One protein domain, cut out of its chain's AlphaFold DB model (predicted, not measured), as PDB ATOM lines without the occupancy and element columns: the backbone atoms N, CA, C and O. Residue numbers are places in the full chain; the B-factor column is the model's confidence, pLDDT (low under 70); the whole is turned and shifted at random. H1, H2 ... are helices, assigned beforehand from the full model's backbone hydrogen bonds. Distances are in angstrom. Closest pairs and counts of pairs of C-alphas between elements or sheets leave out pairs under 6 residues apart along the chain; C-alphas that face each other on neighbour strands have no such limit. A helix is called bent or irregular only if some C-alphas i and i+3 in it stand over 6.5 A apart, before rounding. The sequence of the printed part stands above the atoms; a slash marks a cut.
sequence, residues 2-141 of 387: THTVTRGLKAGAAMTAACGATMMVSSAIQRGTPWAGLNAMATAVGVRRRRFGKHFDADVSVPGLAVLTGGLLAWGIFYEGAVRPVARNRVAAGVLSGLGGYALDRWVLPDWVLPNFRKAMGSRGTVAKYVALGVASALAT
ATOM      1  N   THR A   2      -3.172  32.873 -20.064       69.12
ATOM      2  CA  THR A   2      -2.173  33.569 -19.219       69.12
ATOM      3  C   THR A   2      -0.961  32.708 -18.852       69.12
ATOM      4  O   THR A   2       0.176  33.140 -18.992       69.12
ATOM      5  N   HIS A   3      -1.182  31.448 -18.477       74.00
ATOM      6  CA  HIS A   3      -0.107  30.539 -18.071       74.00
ATOM      7  C   HIS A   3       0.820  30.104 -19.226       74.00
ATOM      8  O   HIS A   3       2.032  30.007 -19.031       74.00
ATOM      9  N   THR A   4       0.278  29.894 -20.433       81.44
ATOM     10  CA  THR A   4       1.069  29.617 -21.649       81.44
ATOM     11  C   THR A   4       1.936  30.816 -22.006       81.44
ATOM     12  O   THR A   4       3.114  30.648 -22.296       81.44
ATOM     13  N   VAL A   5       1.387  32.031 -21.905       85.06
ATOM     14  CA  VAL A   5       2.136  33.271 -22.156       85.06
ATOM     15  C   VAL A   5       3.266  33.435 -21.138       85.06
ATOM     16  O   VAL A   5       4.410  33.630 -21.533       85.06
ATOM     17  N   THR A   6       3.005  33.277 -19.836       83.94
ATOM     18  CA  THR A   6       4.047  33.425 -18.804       83.94
ATOM     19  C   THR A   6       5.177  32.402 -18.957       83.94
ATOM     20  O   THR A   6       6.350  32.756 -18.835       83.94
ATOM     21  N   ARG A   7       4.853  31.132 -19.240       82.62
ATOM     22  CA  ARG A   7       5.872  30.108 -19.522       82.62
ATOM     23  C   ARG A   7       6.609  30.391 -20.825       82.62
ATOM     24  O   ARG A   7       7.829  30.267 -20.856       82.62
ATOM     25  N   GLY A   8       5.883  30.832 -21.845       87.25
ATOM     26  CA  GLY A   8       6.433  31.177 -23.147       87.25
ATOM     27  C   GLY A   8       7.453  32.303 -23.059       87.25
ATOM     28  O   GLY A   8       8.542  32.178 -23.605       87.25
ATOM     29  N   LEU A   9       7.167  33.348 -22.278       89.19
ATOM     30  CA  LEU A   9       8.103  34.448 -22.036       89.19
ATOM     31  C   LEU A   9       9.375  33.981 -21.310       89.19
ATOM     32  O   LEU A   9      10.476  34.370 -21.693       89.19
ATOM     33  N   LYS A  10       9.254  33.106 -20.301       85.38
ATOM     34  CA  LYS A  10      10.424  32.525 -19.614       85.38
ATOM     35  C   LYS A  10      11.270  31.668 -20.556       85.38
ATOM     36  O   LYS A  10      12.494  31.791 -20.562       85.38
ATOM     37  N   ALA A  11      10.621  30.825 -21.359       86.94
ATOM     38  CA  ALA A  11      11.296  29.995 -22.348       86.94
ATOM     39  C   ALA A  11      12.001  30.858 -23.402       86.94
ATOM     40  O   ALA A  11      13.180  30.648 -23.681       86.94
ATOM     41  N   GLY A  12      11.323  31.888 -23.906       89.62
ATOM     42  CA  GLY A  12      11.881  32.832 -24.865       89.62
ATOM     43  C   GLY A  12      13.066  33.629 -24.318       89.62
ATOM     44  O   GLY A  12      14.048  33.823 -25.032       89.62
ATOM     45  N   ALA A  13      13.051  34.016 -23.039       89.31
ATOM     46  CA  ALA A  13      14.195  34.666 -22.395       89.31
ATOM     47  C   ALA A  13      15.423  33.737 -22.329       89.31
ATOM     48  O   ALA A  13      16.537  34.153 -22.657       89.31
ATOM     49  N   ALA A  14      15.226  32.460 -21.982       86.50
ATOM     50  CA  ALA A  14      16.302  31.466 -21.980       86.50
ATOM     51  C   ALA A  14      16.859  31.218 -23.394       86.50
ATOM     52  O   ALA A  14      18.076  31.174 -23.591       86.50
ATOM     53  N   MET A  15      15.977  31.114 -24.394       91.00
ATOM     54  CA  MET A  15      16.366  30.987 -25.800       91.00
ATOM     55  C   MET A  15      17.126  32.227 -26.290       91.00
ATOM     56  O   MET A  15      18.104  32.072 -27.017       91.00
ATOM     57  N   THR A  16      16.732  33.431 -25.856       91.00
ATOM     58  CA  THR A  16      17.414  34.702 -26.170       91.00
ATOM     59  C   THR A  16      18.856  34.690 -25.696       91.00
ATOM     60  O   THR A  16      19.761  34.947 -26.489       91.00
ATOM     61  N   ALA A  17      19.086  34.323 -24.434       88.62
ATOM     62  CA  ALA A  17      20.434  34.239 -23.883       88.62
ATOM     63  C   ALA A  17      21.298  33.218 -24.644       88.62
ATOM     64  O   ALA A  17      22.421  33.530 -25.041       88.62
ATOM     65  N   ALA A  18      20.760  32.021 -24.897       85.25
ATOM     66  CA  ALA A  18      21.486  30.955 -25.581       85.25
ATOM     67  C   ALA A  18      21.814  31.310 -27.040       85.25
ATOM     68  O   ALA A  18      22.974  31.252 -27.445       85.25
ATOM     69  N   CYS A  19      20.815  31.731 -27.821       86.12
ATOM     70  CA  CYS A  19      21.009  32.090 -29.224       86.12
ATOM     71  C   CYS A  19      21.908  33.321 -29.368       86.12
ATOM     72  O   CYS A  19      22.780  33.328 -30.234       86.12
ATOM     73  N   GLY A  20      21.742  34.330 -28.505       87.81
ATOM     74  CA  GLY A  20      22.587  35.523 -28.483       87.81
ATOM     75  C   GLY A  20      24.054  35.185 -28.223       87.81
ATOM     76  O   GLY A  20      24.918  35.585 -29.002       87.81
ATOM     77  N   ALA A  21      24.340  34.368 -27.204       86.81
ATOM     78  CA  ALA A  21      25.701  33.919 -26.913       86.81
ATOM     79  C   ALA A  21      26.311  33.129 -28.083       86.81
ATOM     80  O   ALA A  21      27.437  33.404 -28.501       86.81
ATOM     81  N   THR A  22      25.561  32.192 -28.671       84.75
ATOM     82  CA  THR A  22      26.028  31.418 -29.831       84.75
ATOM     83  C   THR A  22      26.283  32.301 -31.049       84.75
ATOM     84  O   THR A  22      27.262  32.086 -31.768       84.75
ATOM     85  N   MET A  23      25.441  33.309 -31.278       85.69
ATOM     86  CA  MET A  23      25.640  34.289 -32.342       85.69
ATOM     87  C   MET A  23      26.912  35.105 -32.131       85.69
ATOM     88  O   MET A  23      27.694  35.256 -33.069       85.69
ATOM     89  N   MET A  24      27.162  35.566 -30.905       85.81
ATOM     90  CA  MET A  24      28.376  36.308 -30.572       85.81
ATOM     91  C   MET A  24      29.633  35.455 -30.769       85.81
ATOM     92  O   MET A  24      30.578  35.895 -31.420       85.81
ATOM     93  N   VAL A  25      29.633  34.207 -30.299       82.75
ATOM     94  CA  VAL A  25      30.763  33.281 -30.492       82.75
ATOM     95  C   VAL A  25      30.992  32.987 -31.978       82.75
ATOM     96  O   VAL A  25      32.117  33.084 -32.465       82.75
ATOM     97  N   SER A  26      29.929  32.685 -32.726       79.81
ATOM     98  CA  SER A  26      30.029  32.373 -34.159       79.81
ATOM     99  C   SER A  26      30.556  33.562 -34.963       79.81
ATOM    100  O   SER A  26      31.419  33.404 -35.827       79.81
ATOM    101  N   SER A  27      30.068  34.760 -34.645       78.25
ATOM    102  CA  SER A  27      30.525  36.012 -35.240       78.25
ATOM    103  C   SER A  27      31.994  36.286 -34.908       78.25
ATOM    104  O   SER A  27      32.756  36.682 -35.790       78.25
ATOM    105  N   ALA A  28      32.421  36.031 -33.666       82.06
ATOM    106  CA  ALA A  28      33.808  36.218 -33.254       82.06
ATOM    107  C   ALA A  28      34.757  35.331 -34.069       82.06
ATOM    108  O   ALA A  28      35.752  35.827 -34.592       82.06
ATOM    109  N   ILE A  29      34.393  34.061 -34.266       79.19
ATOM    110  CA  ILE A  29      35.178  33.101 -35.053       79.19
ATOM    111  C   ILE A  29      35.251  33.508 -36.532       79.19
ATOM    112  O   ILE A  29      36.311  33.419 -37.143       79.19
ATOM    113  N   GLN A  30      34.144  33.959 -37.129       78.94
ATOM    114  CA  GLN A  30      34.095  34.227 -38.575       78.94
ATOM    115  C   GLN A  30      34.545  35.629 -38.986       78.94
ATOM    116  O   GLN A  30      34.973  35.834 -40.122       78.94
ATOM    117  N   ARG A  31      34.375  36.622 -38.111       78.75
ATOM    118  CA  ARG A  31      34.560  38.046 -38.434       78.75
ATOM    119  C   ARG A  31      35.574  38.742 -37.530       78.75
ATOM    120  O   ARG A  31      35.849  39.923 -37.746       78.75
ATOM    121  N   GLY A  32      36.106  38.043 -36.526       80.06
ATOM    122  CA  GLY A  32      36.995  38.616 -35.514       80.06
ATOM    123  C   GLY A  32      36.277  39.553 -34.539       80.06
ATOM    124  O   GLY A  32      36.919  40.396 -33.923       80.06
ATOM    125  N   THR A  33      34.945  39.475 -34.434       83.12
ATOM    126  CA  THR A  33      34.143  40.327 -33.541       83.12
ATOM    127  C   THR A  33      32.857  39.633 -33.082       83.12
ATOM    128  O   THR A  33      32.170  39.033 -33.912       83.12
ATOM    129  N   PRO A  34      32.457  39.751 -31.804       86.00
ATOM    130  CA  PRO A  34      31.202  39.178 -31.324       86.00
ATOM    131  C   PRO A  34      29.955  39.943 -31.793       86.00
ATOM    132  O   PRO A  34      28.846  39.424 -31.711       86.00
ATOM    133  N   TRP A  35      30.107  41.168 -32.300       86.56
ATOM    134  CA  TRP A  35      28.974  42.061 -32.552       86.56
ATOM    135  C   TRP A  35      28.390  41.948 -33.957       86.56
ATOM    136  O   TRP A  35      27.232  42.307 -34.151       86.56
ATOM    137  N   ALA A  36      29.135  41.436 -34.941       83.38
ATOM    138  CA  ALA A  36      28.690  41.478 -36.337       83.38
ATOM    139  C   ALA A  36      27.385  40.697 -36.578       83.38
ATOM    140  O   ALA A  36      26.526  41.174 -37.317       83.38
ATOM    141  N   GLY A  37      27.199  39.545 -35.924       81.94
ATOM    142  CA  GLY A  37      25.952  38.773 -35.995       81.94
ATOM    143  C   GLY A  37      24.742  39.505 -35.401       81.94
ATOM    144  O   GLY A  37      23.678  39.512 -36.015       81.94
ATOM    145  N   LEU A  38      24.909  40.157 -34.243       82.50
ATOM    146  CA  LEU A  38      23.853  40.943 -33.584       82.50
ATOM    147  C   LEU A  38      23.535  42.224 -34.361       82.50
ATOM    148  O   LEU A  38      22.375  42.506 -34.637       82.50
ATOM    149  N   ASN A  39      24.563  42.956 -34.788       86.06
ATOM    150  CA  ASN A  39      24.416  44.175 -35.578       86.06
ATOM    151  C   ASN A  39      23.708  43.896 -36.909       86.06
ATOM    152  O   ASN A  39      22.876  44.684 -37.347       86.06
ATOM    153  N   ALA A  40      23.974  42.744 -37.533       82.62
ATOM    154  CA  ALA A  40      23.285  42.346 -38.754       82.62
ATOM    155  C   ALA A  40      21.774  42.112 -38.551       82.62
ATOM    156  O   ALA A  40      21.020  42.282 -39.509       82.62
ATOM    157  N   MET A  41      21.307  41.784 -37.336       83.25
ATOM    158  CA  MET A  41      19.869  41.649 -37.041       83.25
ATOM    159  C   MET A  41      19.126  42.982 -37.156       83.25
ATOM    160  O   MET A  41      17.945  42.986 -37.488       83.25
ATOM    161  N   ALA A  42      19.810  44.115 -36.962       80.94
ATOM    162  CA  ALA A  42      19.210  45.444 -37.083       80.94
ATOM    163  C   ALA A  42      18.689  45.742 -38.502       80.94
ATOM    164  O   ALA A  42      17.827  46.600 -38.683       80.94
ATOM    165  N   THR A  43      19.155  44.996 -39.515       74.75
ATOM    166  CA  THR A  43      18.626  45.104 -40.887       74.75
ATOM    167  C   THR A  43      17.140  44.789 -40.990       74.75
ATOM    168  O   THR A  43      16.470  45.394 -41.824       74.75
ATOM    169  N   ALA A  44      16.616  43.919 -40.119       72.38
ATOM    170  CA  ALA A  44      15.203  43.549 -40.113       72.38
ATOM    171  C   ALA A  44      14.273  44.723 -39.775       72.38
ATOM    172  O   ALA A  44      13.097  44.690 -40.123       72.38
ATOM    173  N   VAL A  45      14.796  45.766 -39.123       75.69
ATOM    174  CA  VAL A  45      14.055  46.987 -38.764       75.69
ATOM    175  C   VAL A  45      14.509  48.198 -39.585       75.69
ATOM    176  O   VAL A  45      14.335  49.340 -39.178       75.69
ATOM    177  N   GLY A  46      15.109  47.961 -40.757       71.00
ATOM    178  CA  GLY A  46      15.436  49.017 -41.717       71.00
ATOM    179  C   GLY A  46      16.706  49.814 -41.411       71.00
ATOM    180  O   GLY A  46      17.018  50.747 -42.151       71.00
ATOM    181  N   VAL A  47      17.489  49.439 -40.390       75.19
ATOM    182  CA  VAL A  47      18.774  50.092 -40.088       75.19
ATOM    183  C   VAL A  47      19.791  49.740 -41.181       75.19
ATOM    184  O   VAL A  47      20.346  48.638 -41.226       75.19
ATOM    185  N   ARG A  48      20.030  50.679 -42.109       62.66
ATOM    186  CA  ARG A  48      20.963  50.516 -43.236       62.66
ATOM    187  C   ARG A  48      22.326  51.143 -42.921       62.66
ATOM    188  O   ARG A  48      22.466  52.359 -42.892       62.66
ATOM    189  N   ARG A  49      23.371  50.314 -42.796       62.09
ATOM    190  CA  ARG A  49      24.783  50.734 -42.916       62.09
ATOM    191  C   ARG A  49      25.535  49.802 -43.871       62.09
ATOM    192  O   ARG A  49      25.326  48.593 -43.851       62.09
ATOM    193  N   ARG A  50      26.437  50.354 -44.700       57.25
ATOM    194  CA  ARG A  50      27.213  49.605 -45.721       57.25
ATOM    195  C   ARG A  50      28.136  48.520 -45.132       57.25
ATOM    196  O   ARG A  50      28.477  47.575 -45.836       57.25
ATOM    197  N   ARG A  51      28.538  48.634 -43.858       59.66
ATOM    198  CA  ARG A  51      29.274  47.612 -43.090       59.66
ATOM    199  C   ARG A  51      28.815  47.656 -41.632       59.66
ATOM    200  O   ARG A  51      28.952  48.692 -40.989       59.66
ATOM    201  N   PHE A  52      28.293  46.550 -41.106       64.25
ATOM    202  CA  PHE A  52      28.050  46.410 -39.668       64.25
ATOM    203  C   PHE A  52      29.405  46.378 -38.954       64.25
ATOM    204  O   PHE A  52      30.254  45.545 -39.275       64.25
ATOM    205  N   GLY A  53      29.644  47.358 -38.079       62.19
ATOM    206  CA  GLY A  53      30.946  47.605 -37.459       62.19
ATOM    207  C   GLY A  53      31.444  46.445 -36.592       62.19
ATOM    208  O   GLY A  53      30.670  45.592 -36.159       62.19
ATOM    209  N   LYS A  54      32.759  46.435 -36.325       69.31
ATOM    210  CA  LYS A  54      33.423  45.442 -35.457       69.31
ATOM    211  C   LYS A  54      33.194  45.678 -33.958       69.31
ATOM    212  O   LYS A  54      33.567  44.828 -33.153       69.31
ATOM    213  N   HIS A  55      32.576  46.794 -33.590       80.62
ATOM    214  CA  HIS A  55      32.381  47.225 -32.210       80.62
ATOM    215  C   HIS A  55      30.891  47.357 -31.894       80.62
ATOM    216  O   HIS A  55      30.051  47.356 -32.800       80.62
ATOM    217  N   PHE A  56      30.582  47.452 -30.604       83.38
ATOM    218  CA  PHE A  56      29.256  47.835 -30.145       83.38
ATOM    219  C   PHE A  56      28.927  49.249 -30.640       83.38
ATOM    220  O   PHE A  56      29.762  50.147 -30.539       83.38
ATOM    221  N   ASP A  57      27.728  49.428 -31.181       83.25
ATOM    222  CA  ASP A  57      27.208  50.702 -31.677       83.25
ATOM    223  C   ASP A  57      25.750  50.791 -31.230       83.25
ATOM    224  O   ASP A  57      24.941  49.963 -31.643       83.25
ATOM    225  N   ALA A  58      25.411  51.737 -30.354       85.38
ATOM    226  CA  ALA A  58      24.077  51.802 -29.762       85.38
ATOM    227  C   ALA A  58      22.966  51.904 -30.825       85.38
ATOM    228  O   ALA A  58      21.931  51.252 -30.676       85.38
ATOM    229  N   ASP A  59      23.219  52.593 -31.943       82.69
ATOM    230  CA  ASP A  59      22.248  52.809 -33.026       82.69
ATOM    231  C   ASP A  59      21.948  51.536 -33.832       82.69
ATOM    232  O   ASP A  59      21.017  51.490 -34.637       82.69
ATOM    233  N   VAL A  60      22.749  50.484 -33.648       83.31
ATOM    234  CA  VAL A  60      22.691  49.254 -34.448       83.31
ATOM    235  C   VAL A  60      22.574  48.017 -33.559       83.31
ATOM    236  O   VAL A  60      21.721  47.158 -33.775       83.31
ATOM    237  N   SER A  61      23.404  47.921 -32.526       86.38
ATOM    238  CA  SER A  61      23.431  46.814 -31.575       86.38
ATOM    239  C   SER A  61      22.144  46.733 -30.756       86.38
ATOM    240  O   SER A  61      21.648  45.627 -30.541       86.38
ATOM    241  N   VAL A  62      21.568  47.868 -30.331       87.38
ATOM    242  CA  VAL A  62      20.323  47.875 -29.542       87.38
ATOM    243  C   VAL A  62      19.123  47.427 -30.387       87.38
ATOM    244  O   VAL A  62      18.454  46.478 -29.969       87.38
ATOM    245  N   PRO A  63      18.873  47.977 -31.595       86.94
ATOM    246  CA  PRO A  63      17.833  47.451 -32.479       86.94
ATOM    247  C   PRO A  63      18.031  45.970 -32.828       86.94
ATOM    248  O   PRO A  63      17.076  45.197 -32.808       86.94
ATOM    249  N   GLY A  64      19.271  45.536 -33.085       85.69
ATOM    250  CA  GLY A  64      19.572  44.130 -33.365       85.69
ATOM    251  C   GLY A  64      19.253  43.193 -32.194       85.69
ATOM    252  O   GLY A  64      18.683  42.118 -32.391       85.69
ATOM    253  N   LEU A  65      19.558  43.617 -30.963       88.69
ATOM    254  CA  LEU A  65      19.221  42.876 -29.748       88.69
ATOM    255  C   LEU A  65      17.707  42.841 -29.501       88.69
ATOM    256  O   LEU A  65      17.182  41.803 -29.091       88.69
ATOM    257  N   ALA A  66      17.002  43.940 -29.778       88.88
ATOM    258  CA  ALA A  66      15.549  44.013 -29.665       88.88
ATOM    259  C   ALA A  66      14.856  43.049 -30.643       88.88
ATOM    260  O   ALA A  66      13.963  42.310 -30.231       88.88
ATOM    261  N   VAL A  67      15.320  42.979 -31.897       87.62
ATOM    262  CA  VAL A  67      14.819  42.024 -32.903       87.62
ATOM    263  C   VAL A  67      15.028  40.580 -32.447       87.62
ATOM    264  O   VAL A  67      14.088  39.785 -32.470       87.62
ATOM    265  N   LEU A  68      16.238  40.241 -31.987       88.44
ATOM    266  CA  LEU A  68      16.548  38.899 -31.488       88.44
ATOM    267  C   LEU A  68      15.655  38.520 -30.298       88.44
ATOM    268  O   LEU A  68      15.068  37.439 -30.277       88.44
ATOM    269  N   THR A  69      15.552  39.418 -29.318       90.75
ATOM    270  CA  THR A  69      14.800  39.186 -28.080       90.75
ATOM    271  C   THR A  69      13.305  39.072 -28.362       90.75
ATOM    272  O   THR A  69      12.677  38.104 -27.942       90.75
ATOM    273  N   GLY A  70      12.729  40.006 -29.122       91.06
ATOM    274  CA  GLY A  70      11.312  39.980 -29.487       91.06
ATOM    275  C   GLY A  70      10.938  38.718 -30.267       91.06
ATOM    276  O   GLY A  70       9.960  38.050 -29.926       91.06
ATOM    277  N   GLY A  71      11.765  38.334 -31.246       89.62
ATOM    278  CA  GLY A  71      11.563  37.114 -32.026       89.62
ATOM    279  C   GLY A  71      11.598  35.849 -31.168       89.62
ATOM    280  O   GLY A  71      10.748  34.975 -31.323       89.62
ATOM    281  N   LEU A  72      12.532  35.755 -30.217       93.50
ATOM    282  CA  LEU A  72      12.662  34.581 -29.352       93.50
ATOM    283  C   LEU A  72      11.632  34.542 -28.219       93.50
ATOM    284  O   LEU A  72      11.235  33.453 -27.812       93.50
ATOM    285  N   LEU A  73      11.126  35.687 -27.756       92.62
ATOM    286  CA  LEU A  73       9.961  35.742 -26.867       92.62
ATOM    287  C   LEU A  73       8.693  35.248 -27.573       92.62
ATOM    288  O   LEU A  73       7.982  34.403 -27.026       92.62
ATOM    289  N   ALA A  74       8.449  35.703 -28.806       91.19
ATOM    290  CA  ALA A  74       7.348  35.204 -29.629       91.19
ATOM    291  C   ALA A  74       7.503  33.701 -29.918       91.19
ATOM    292  O   ALA A  74       6.550  32.934 -29.753       91.19
ATOM    293  N   TRP A  75       8.722  33.258 -30.251       93.19
ATOM    294  CA  TRP A  75       9.034  31.841 -30.434       93.19
ATOM    295  C   TRP A  75       8.809  31.031 -29.159       93.19
ATOM    296  O   TRP A  75       8.273  29.936 -29.231       93.19
ATOM    297  N   GLY A  76       9.152  31.560 -27.983       89.69
ATOM    298  CA  GLY A  76       8.896  30.908 -26.700       89.69
ATOM    299  C   GLY A  76       7.404  30.673 -26.439       89.69
ATOM    300  O   GLY A  76       7.019  29.604 -25.965       89.69
ATOM    301  N   ILE A  77       6.545  31.631 -26.806       89.62
ATOM    302  CA  ILE A  77       5.082  31.489 -26.716       89.62
ATOM    303  C   ILE A  77       4.574  30.440 -27.714       89.62
ATOM    304  O   ILE A  77       3.802  29.560 -27.328       89.62
ATOM    305  N   PHE A  78       5.039  30.483 -28.967       89.31
ATOM    306  CA  PHE A  78       4.717  29.465 -29.973       89.31
ATOM    307  C   PHE A  78       5.191  28.068 -29.544       89.31
ATOM    308  O   PHE A  78       4.448  27.095 -29.646       89.31
ATOM    309  N   TYR A  79       6.402  27.968 -28.999       88.12
ATOM    310  CA  TYR A  79       6.979  26.735 -28.481       88.12
ATOM    311  C   TYR A  79       6.082  26.115 -27.407       88.12
ATOM    312  O   TYR A  79       5.729  24.941 -27.509       88.12
ATOM    313  N   GLU A  80       5.657  26.900 -26.415       87.12
ATOM    314  CA  GLU A  80       4.756  26.428 -25.358       87.12
ATOM    315  C   GLU A  80       3.352  26.079 -25.877       87.12
ATOM    316  O   GLU A  80       2.735  25.141 -25.371       87.12
ATOM    317  N   GLY A  81       2.849  26.810 -26.876       86.00
ATOM    318  CA  GLY A  81       1.501  26.633 -27.419       86.00
ATOM    319  C   GLY A  81       1.352  25.518 -28.459       86.00
ATOM    320  O   GLY A  81       0.288  24.912 -28.528       86.00
ATOM    321  N   ALA A  82       2.392  25.234 -29.246       85.56
ATOM    322  CA  ALA A  82       2.291  24.386 -30.439       85.56
ATOM    323  C   ALA A  82       3.334  23.260 -30.490       85.56
ATOM    324  O   ALA A  82       2.994  22.123 -30.806       85.56
ATOM    325  N   VAL A  83       4.594  23.530 -30.134       85.25
ATOM    326  CA  VAL A  83       5.670  22.522 -30.224       85.25
ATOM    327  C   VAL A  83       5.633  21.571 -29.029       85.25
ATOM    328  O   VAL A  83       5.637  20.346 -29.164       85.25
ATOM    329  N   ARG A  84       5.578  22.143 -27.828       80.69
ATOM    330  CA  ARG A  84       5.629  21.415 -26.563       80.69
ATOM    331  C   ARG A  84       4.453  20.443 -26.359       80.69
ATOM    332  O   ARG A  84       4.717  19.356 -25.847       80.69
ATOM    333  N   PRO A  85       3.192  20.760 -26.715       84.50
ATOM    334  CA  PRO A  85       2.073  19.833 -26.524       84.50
ATOM    335  C   PRO A  85       2.176  18.548 -27.354       84.50
ATOM    336  O   PRO A  85       1.708  17.504 -26.901       84.50
ATOM    337  N   VAL A  86       2.806  18.619 -28.531       82.81
ATOM    338  CA  VAL A  86       2.912  17.511 -29.498       82.81
ATOM    339  C   VAL A  86       4.179  16.667 -29.272       82.81
ATOM    340  O   VAL A  86       4.268  15.517 -29.702       82.81
ATOM    341  N   ALA A  87       5.167  17.195 -28.547       81.81
ATOM    342  CA  ALA A  87       6.416  16.498 -28.270       81.81
ATOM    343  C   ALA A  87       6.276  15.389 -27.206       81.81
ATOM    344  O   ALA A  87       5.768  15.606 -26.107       81.81
ATOM    345  N   ARG A  88       6.833  14.201 -27.490       75.44
ATOM    346  CA  ARG A  88       6.798  13.036 -26.576       75.44
ATOM    347  C   ARG A  88       7.641  13.211 -25.308       75.44
ATOM    348  O   ARG A  88       7.319  12.653 -24.264       75.44
ATOM    349  N   ASN A  89       8.749  13.943 -25.393       77.44
ATOM    350  CA  ASN A  89       9.642  14.226 -24.270       77.44
ATOM    351  C   ASN A  89      10.417  15.535 -24.519       77.44
ATOM    352  O   ASN A  89      10.347  16.108 -25.604       77.44
ATOM    353  N   ARG A  90      11.184  15.998 -23.522       80.12
ATOM    354  CA  ARG A  90      11.961  17.252 -23.610       80.12
ATOM    355  C   ARG A  90      12.995  17.270 -24.741       80.12
ATOM    356  O   ARG A  90      13.252  18.323 -25.308       80.12
ATOM    357  N   VAL A  91      13.579  16.116 -25.076       81.44
ATOM    358  CA  VAL A  91      14.567  16.006 -26.158       81.44
ATOM    359  C   VAL A  91      13.860  16.166 -27.499       81.44
ATOM    360  O   VAL A  91      14.273  16.990 -28.305       81.44
ATOM    361  N   ALA A  92      12.740  15.466 -27.694       82.50
ATOM    362  CA  ALA A  92      11.894  15.616 -28.872       82.50
ATOM    363  C   ALA A  92      11.379  17.058 -29.022       82.50
ATOM    364  O   ALA A  92      11.402  17.594 -30.124       82.50
ATOM    365  N   ALA A  93      10.988  17.714 -27.924       86.19
ATOM    366  CA  ALA A  93      10.561  19.114 -27.937       86.19
ATOM    367  C   ALA A  93      11.693  20.051 -28.386       86.19
ATOM    368  O   ALA A  93      11.476  20.929 -29.219       86.19
ATOM    369  N   GLY A  94      12.912  19.831 -27.887       86.81
ATOM    370  CA  GLY A  94      14.095  20.570 -28.321       86.81
ATOM    371  C   GLY A  94      14.431  20.358 -29.793       86.81
ATOM    372  O   GLY A  94      14.668  21.329 -30.506       86.81
ATOM    373  N   VAL A  95      14.401  19.110 -30.268       88.81
ATOM    374  CA  VAL A  95      14.649  18.776 -31.681       88.81
ATOM    375  C   VAL A  95      13.614  19.443 -32.585       88.81
ATOM    376  O   VAL A  95      13.992  20.111 -33.545       88.81
ATOM    377  N   LEU A  96      12.323  19.336 -32.252       89.44
ATOM    378  CA  LEU A  96      11.245  19.982 -33.005       89.44
ATOM    379  C   LEU A  96      11.381  21.510 -33.005       89.44
ATOM    380  O   LEU A  96      11.192  22.134 -34.043       89.44
ATOM    381  N   SER A  97      11.758  22.112 -31.873       91.19
ATOM    382  CA  SER A  97      11.985  23.559 -31.780       91.19
ATOM    383  C   SER A  97      13.179  24.013 -32.626       91.19
ATOM    384  O   SER A  97      13.079  24.990 -33.364       91.19
ATOM    385  N   GLY A  98      14.298  23.284 -32.579       89.94
ATOM    386  CA  GLY A  98      15.486  23.587 -33.380       89.94
ATOM    387  C   GLY A  98      15.227  23.462 -34.884       89.94
ATOM    388  O   GLY A  98      15.534  24.385 -35.636       89.94
ATOM    389  N   LEU A  99      14.611  22.355 -35.319       89.62
ATOM    390  CA  LEU A  99      14.251  22.130 -36.725       89.62
ATOM    391  C   LEU A  99      13.186  23.115 -37.209       89.62
ATOM    392  O   LEU A  99      13.311  23.646 -38.309       89.62
ATOM    393  N   GLY A 100      12.176  23.400 -36.385       86.88
ATOM    394  CA  GLY A 100      11.141  24.384 -36.692       86.88
ATOM    395  C   GLY A 100      11.716  25.788 -36.855       86.88
ATOM    396  O   GLY A 100      11.392  26.471 -37.822       86.88
ATOM    397  N   GLY A 101      12.622  26.199 -35.961       86.25
ATOM    398  CA  GLY A 101      13.306  27.487 -36.069       86.25
ATOM    399  C   GLY A 101      14.173  27.573 -37.326       86.25
ATOM    400  O   GLY A 101      14.159  28.593 -38.012       86.25
ATOM    401  N   TYR A 102      14.880  26.490 -37.665       85.62
ATOM    402  CA  TYR A 102      15.681  26.410 -38.888       85.62
ATOM    403  C   TYR A 102      14.816  26.477 -40.154       85.62
ATOM    404  O   TYR A 102      15.138  27.222 -41.077       85.62
ATOM    405  N   ALA A 103      13.702  25.742 -40.192       84.44
ATOM    406  CA  ALA A 103      12.761  25.740 -41.308       84.44
ATOM    407  C   ALA A 103      12.100  27.113 -41.502       84.44
ATOM    408  O   ALA A 103      12.033  27.600 -42.631       84.44
ATOM    409  N   LEU A 104      11.683  27.772 -40.412       81.88
ATOM    410  CA  LEU A 104      11.131  29.127 -40.461       81.88
ATOM    411  C   LEU A 104      12.137  30.100 -41.093       81.88
ATOM    412  O   LEU A 104      11.799  30.848 -42.004       81.88
ATOM    413  N   ASP A 105      13.392  30.054 -40.659       78.19
ATOM    414  CA  ASP A 105      14.436  30.923 -41.197       78.19
ATOM    415  C   ASP A 105      14.834  30.592 -42.630       78.19
ATOM    416  O   ASP A 105      15.190  31.496 -43.380       78.19
ATOM    417  N   ARG A 106      14.795  29.317 -43.026       76.44
ATOM    418  CA  ARG A 106      15.238  28.891 -44.357       76.44
ATOM    419  C   ARG A 106      14.163  29.034 -45.432       76.44
ATOM    420  O   ARG A 106      14.535  29.253 -46.589       76.44
ATOM    421  N   TRP A 107      12.893  28.862 -45.070       74.75
ATOM    422  CA  TRP A 107      11.785  28.717 -46.019       74.75
ATOM    423  C   TRP A 107      10.651  29.723 -45.832       74.75
ATOM    424  O   TRP A 107       9.901  29.937 -46.776       74.75
ATOM    425  N   VAL A 108      10.515  30.334 -44.652       72.62
ATOM    426  CA  VAL A 108       9.399  31.251 -44.365       72.62
ATOM    427  C   VAL A 108       9.858  32.703 -44.328       72.62
ATOM    428  O   VAL A 108       9.164  33.567 -44.852       72.62
ATOM    429  N   LEU A 109      11.027  32.993 -43.746       69.81
ATOM    430  CA  LEU A 109      11.582  34.346 -43.730       69.81
ATOM    431  C   LEU A 109      12.172  34.707 -45.109       69.81
ATOM    432  O   LEU A 109      13.141  34.070 -45.536       69.81
ATOM    433  N   PRO A 110      11.634  35.735 -45.798       66.31
ATOM    434  CA  PRO A 110      12.152  36.169 -47.089       66.31
ATOM    435  C   PRO A 110      13.604  36.649 -47.004       66.31
ATOM    436  O   PRO A 110      14.008  37.287 -46.030       66.31
ATOM    437  N   ASP A 111      14.370  36.444 -48.076       62.72
ATOM    438  CA  ASP A 111      15.790  36.822 -48.147       62.72
ATOM    439  C   ASP A 111      16.047  38.328 -47.927       62.72
ATOM    440  O   ASP A 111      17.135  38.718 -47.502       62.72
ATOM    441  N   TRP A 112      15.040  39.179 -48.153       61.25
ATOM    442  CA  TRP A 112      15.120  40.625 -47.937       61.25
ATOM    443  C   TRP A 112      14.994  41.054 -46.467       61.25
ATOM    444  O   TRP A 112      15.387  42.173 -46.141       61.25
ATOM    445  N   VAL A 113      14.502  40.190 -45.570       63.62
ATOM    446  CA  VAL A 113      14.322  40.525 -44.142       63.62
ATOM    447  C   VAL A 113      15.660  40.530 -43.399       63.62
ATOM    448  O   VAL A 113      15.869  41.335 -42.497       63.62
ATOM    449  N   LEU A 114      16.595  39.654 -43.784       66.81
ATOM    450  CA  LEU A 114      17.884  39.474 -43.102       66.81
ATOM    451  C   LEU A 114      19.060  39.188 -44.069       66.81
ATOM    452  O   LEU A 114      19.853  38.266 -43.831       66.81
ATOM    453  N   PRO A 115      19.257  39.983 -45.139       64.25
ATOM    454  CA  PRO A 115      20.227  39.676 -46.198       64.25
ATOM    455  C   PRO A 115      21.675  39.635 -45.683       64.25
ATOM    456  O   PRO A 115      22.500  38.835 -46.124       64.25
ATOM    457  N   ASN A 116      21.991  40.468 -44.689       68.12
ATOM    458  CA  ASN A 116      23.338  40.570 -44.128       68.12
ATOM    459  C   ASN A 116      23.596  39.588 -42.981       68.12
ATOM    460  O   ASN A 116      24.752  39.327 -42.648       68.12
ATOM    461  N   PHE A 117      22.548  39.014 -42.393       70.38
ATOM    462  CA  PHE A 117      22.668  38.128 -41.242       70.38
ATOM    463  C   PHE A 117      23.268  36.773 -41.610       70.38
ATOM    464  O   PHE A 117      24.254  36.359 -41.002       70.38
ATOM    465  N   ARG A 118      22.743  36.104 -42.646       72.00
ATOM    466  CA  ARG A 118      23.280  34.802 -43.086       72.00
ATOM    467  C   ARG A 118      24.737  34.924 -43.534       72.00
ATOM    468  O   ARG A 118      25.558  34.062 -43.235       72.00
ATOM    469  N   LYS A 119      25.083  36.047 -44.170       70.69
ATOM    470  CA  LYS A 119      26.462  36.384 -44.542       70.69
ATOM    471  C   LYS A 119      27.346  36.641 -43.316       70.69
ATOM    472  O   LYS A 119      28.520  36.283 -43.338       70.69
ATOM    473  N   ALA A 120      26.822  37.264 -42.260       69.69
ATOM    474  CA  ALA A 120      27.554  37.507 -41.016       69.69
ATOM    475  C   ALA A 120      27.777  36.226 -40.190       69.69
ATOM    476  O   ALA A 120      28.831  36.094 -39.575       69.69
ATOM    477  N   MET A 121      26.810  35.302 -40.204       71.31
ATOM    478  CA  MET A 121      26.800  34.069 -39.406       71.31
ATOM    479  C   MET A 121      27.409  32.849 -40.101       71.31
ATOM    480  O   MET A 121      27.755  31.880 -39.421       71.31
ATOM    481  N   GLY A 122      27.486  32.841 -41.435       74.50
ATOM    482  CA  GLY A 122      27.928  31.691 -42.226       74.50
ATOM    483  C   GLY A 122      27.044  30.448 -42.040       74.50
ATOM    484  O   GLY A 122      26.144  30.404 -41.198       74.50
ATOM    485  N   SER A 123      27.299  29.391 -42.813       77.00
ATOM    486  CA  SER A 123      26.512  28.146 -42.729       77.00
ATOM    487  C   SER A 123      26.639  27.475 -41.355       77.00
ATOM    488  O   SER A 123      25.636  27.127 -40.736       77.00
ATOM    489  N   ARG A 124      27.865  27.380 -40.827       76.44
ATOM    490  CA  ARG A 124      28.158  26.752 -39.525       76.44
ATOM    491  C   ARG A 124      27.545  27.508 -38.344       76.44
ATOM    492  O   ARG A 124      26.960  26.879 -37.469       76.44
ATOM    493  N   GLY A 125      27.635  28.839 -38.327       76.12
ATOM    494  CA  GLY A 125      27.051  29.647 -37.254       76.12
ATOM    495  C   GLY A 125      25.523  29.659 -37.299       76.12
ATOM    496  O   GLY A 125      24.876  29.645 -36.253       76.12
ATOM    497  N   THR A 126      24.939  29.608 -38.501       77.56
ATOM    498  CA  THR A 126      23.487  29.465 -38.677       77.56
ATOM    499  C   THR A 126      22.996  28.153 -38.064       77.56
ATOM    500  O   THR A 126      22.084  28.173 -37.242       77.56
ATOM    501  N   VAL A 127      23.646  27.026 -38.372       81.62
ATOM    502  CA  VAL A 127      23.308  25.718 -37.777       81.62
ATOM    503  C   VAL A 127      23.507  25.728 -36.258       81.62
ATOM    504  O   VAL A 127      22.613  25.312 -35.523       81.62
ATOM    505  N   ALA A 128      24.632  26.262 -35.770       80.94
ATOM    506  CA  ALA A 128      24.923  26.333 -34.338       80.94
ATOM    507  C   ALA A 128      23.842  27.103 -33.558       80.94
ATOM    508  O   ALA A 128      23.448  26.669 -32.475       80.94
ATOM    509  N   LYS A 129      23.309  28.197 -34.121       84.19
ATOM    510  CA  LYS A 129      22.207  28.962 -33.517       84.19
ATOM    511  C   LYS A 129      20.960  28.100 -33.301       84.19
ATOM    512  O   LYS A 129      20.364  28.168 -32.232       84.19
ATOM    513  N   TYR A 130      20.564  27.283 -34.277       86.94
ATOM    514  CA  TYR A 130      19.357  26.451 -34.152       86.94
ATOM    515  C   TYR A 130      19.557  25.220 -33.273       86.94
ATOM    516  O   TYR A 130      18.621  24.792 -32.599       86.94
ATOM    517  N   VAL A 131      20.784  24.703 -33.194       85.31
ATOM    518  CA  VAL A 131      21.150  23.729 -32.159       85.31
ATOM    519  C   VAL A 131      21.014  24.366 -30.775       85.31
ATOM    520  O   VAL A 131      20.372  23.788 -29.900       85.31
ATOM    521  N   ALA A 132      21.535  25.582 -30.582       84.06
ATOM    522  CA  ALA A 132      21.396  26.317 -29.325       84.06
ATOM    523  C   ALA A 132      19.926  26.614 -28.988       84.06
ATOM    524  O   ALA A 132      19.524  26.432 -27.841       84.06
ATOM    525  N   LEU A 133      19.108  26.980 -29.981       87.50
ATOM    526  CA  LEU A 133      17.662  27.138 -29.829       87.50
ATOM    527  C   LEU A 133      17.009  25.840 -29.347       87.50
ATOM    528  O   LEU A 133      16.258  25.863 -28.373       87.50
ATOM    529  N   GLY A 134      17.307  24.708 -29.989       86.12
ATOM    530  CA  GLY A 134      16.746  23.409 -29.623       86.12
ATOM    531  C   GLY A 134      17.167  22.949 -28.226       86.12
ATOM    532  O   GLY A 134      16.326  22.522 -27.434       86.12
ATOM    533  N   VAL A 135      18.444  23.115 -27.874       83.00
ATOM    534  CA  VAL A 135      18.967  22.815 -26.531       83.00
ATOM    535  C   VAL A 135      18.318  23.719 -25.484       83.00
ATOM    536  O   VAL A 135      17.797  23.220 -24.489       83.00
ATOM    537  N   ALA A 136      18.279  25.032 -25.715       84.06
ATOM    538  CA  ALA A 136      17.642  25.979 -24.804       84.06
ATOM    539  C   ALA A 136      16.147  25.690 -24.642       84.06
ATOM    540  O   ALA A 136      15.640  25.751 -23.529       84.06
ATOM    541  N   SER A 137      15.460  25.292 -25.713       83.69
ATOM    542  CA  SER A 137      14.057  24.870 -25.675       83.69
ATOM    543  C   SER A 137      13.864  23.621 -24.810       83.69
ATOM    544  O   SER A 137      13.001  23.611 -23.933       83.69
ATOM    545  N   ALA A 138      14.707  22.596 -24.989       81.94
ATOM    546  CA  ALA A 138      14.675  21.369 -24.188       81.94
ATOM    547  C   ALA A 138      14.940  21.628 -22.698       81.94
ATOM    548  O   ALA A 138      14.334  20.986 -21.833       81.94
ATOM    549  N   LEU A 139      15.838  22.568 -22.393       75.50
ATOM    550  CA  LEU A 139      16.156  22.984 -21.027       75.50
ATOM    551  C   LEU A 139      15.071  23.890 -20.427       75.50
ATOM    552  O   LEU A 139      14.793  23.786 -19.237       75.50
ATOM    553  N   ALA A 140      14.433  24.729 -21.248       70.50
ATOM    554  CA  ALA A 140      13.328  25.604 -20.862       70.50
ATOM    555  C   ALA A 140      12.020  24.845 -20.606       70.50
ATOM    556  O   ALA A 140      11.149  25.345 -19.896       70.50
ATOM    557  N   THR A 141      11.881  23.622 -21.131       61.62
ATOM    558  CA  THR A 141      10.825  22.692 -20.718       61.62
ATOM    559  C   THR A 141      11.016  22.245 -19.265       61.62
ATOM    560  O   THR A 141      11.430  21.123 -18.974       61.62
TER     561      THR A 141
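Overview. This is residues 2 to 141 of the 387 residues of the protein "ThiJ/PfpI family protein" of Chondromyces apiculatus DSM 436 (UniProt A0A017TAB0). Long helix H1 lies across two other long helices, H3 and H5, crossing each steeply, while H4 packs on H5 as the other half of a helical hairpin, on the side away from H1. Short H2 bridges one end, packing on H1, H3 and H5, and residues 106 to 111 stick out. The printed part has 140 residues with five named helices, H1 to H5 in chain order, and no named strand; the class is all helix. It is compact, with a radius of gyration of the C-alphas of 14.7 A, and only just elongated, spanning 45 by 29 by 24 A.

Arrangement. H1, residues 2 to 31, touches H3, residues 58 to 86, at a steep tilt of 51 degrees, opposite ways; H3 does so with residues 68 to 81 alone, and the closest C-alphas, of Gly 8 and Ile 77, are 3.8 A apart. H1 touches H5, residues 115 to 140, at a steep tilt of 43 degrees, opposite ways, closest at the C-alphas of Ala 11 and Ala 140, 5.1 A. H2, residues 36 to 45, touches H3 about perpendicular at 81 degrees, closest at the C-alphas of Ala 42 and Gly 64, 4.0 A; H3 does so with residues 60 to 68 alone. H4, residues 90 to 108, touches H5 in a hairpin at a shallow tilt of 23 degrees, opposite ways, closest at the C-alphas of Gly 98 and Gly 134, 4.0 A. The helix packing is mostly crossed, with 1 of 7 touching pairs at a shallow tilt. H4 is apart from H1 and H2. Every O i to N i+4 pair is within hydrogen-bond range in H1 and H4, against 21 of 25 in H3, 19 of 22 in H5 and 1 of 6 in H2, where 5 of 7 O i to N i+3 pairs are within range.

Along the chain. H1 begins at C-alpha 2 (-2.173, 33.569, -19.219) and is 41.7 A long. H2 is 15.8 A, H3 40.3 A, H4 25.2 A and H5 29.8 A long; H5 ends at C-alpha 140 (13.328, 25.604, -20.862). H3 has a kink of 45 degrees near residue 79 and is irregular, but only just: C-alphas 81 and 84 are 6.7 A apart. H5 has a kink of 94 degrees near residue 123 and is irregular, with C-alphas 120 and 123 9.6 A apart.

Size, cuts and confidence. The two C-alphas farthest apart, of Arg 50 and Arg 88, are 46.0 A apart. The printed part has no cut. The link from H2 to H3, residues 46 to 57, is long. Mean pLDDT of the printed part is 81.0; it is under 70 at residues 2, 48 to 54, 109 to 116, 120 and 141.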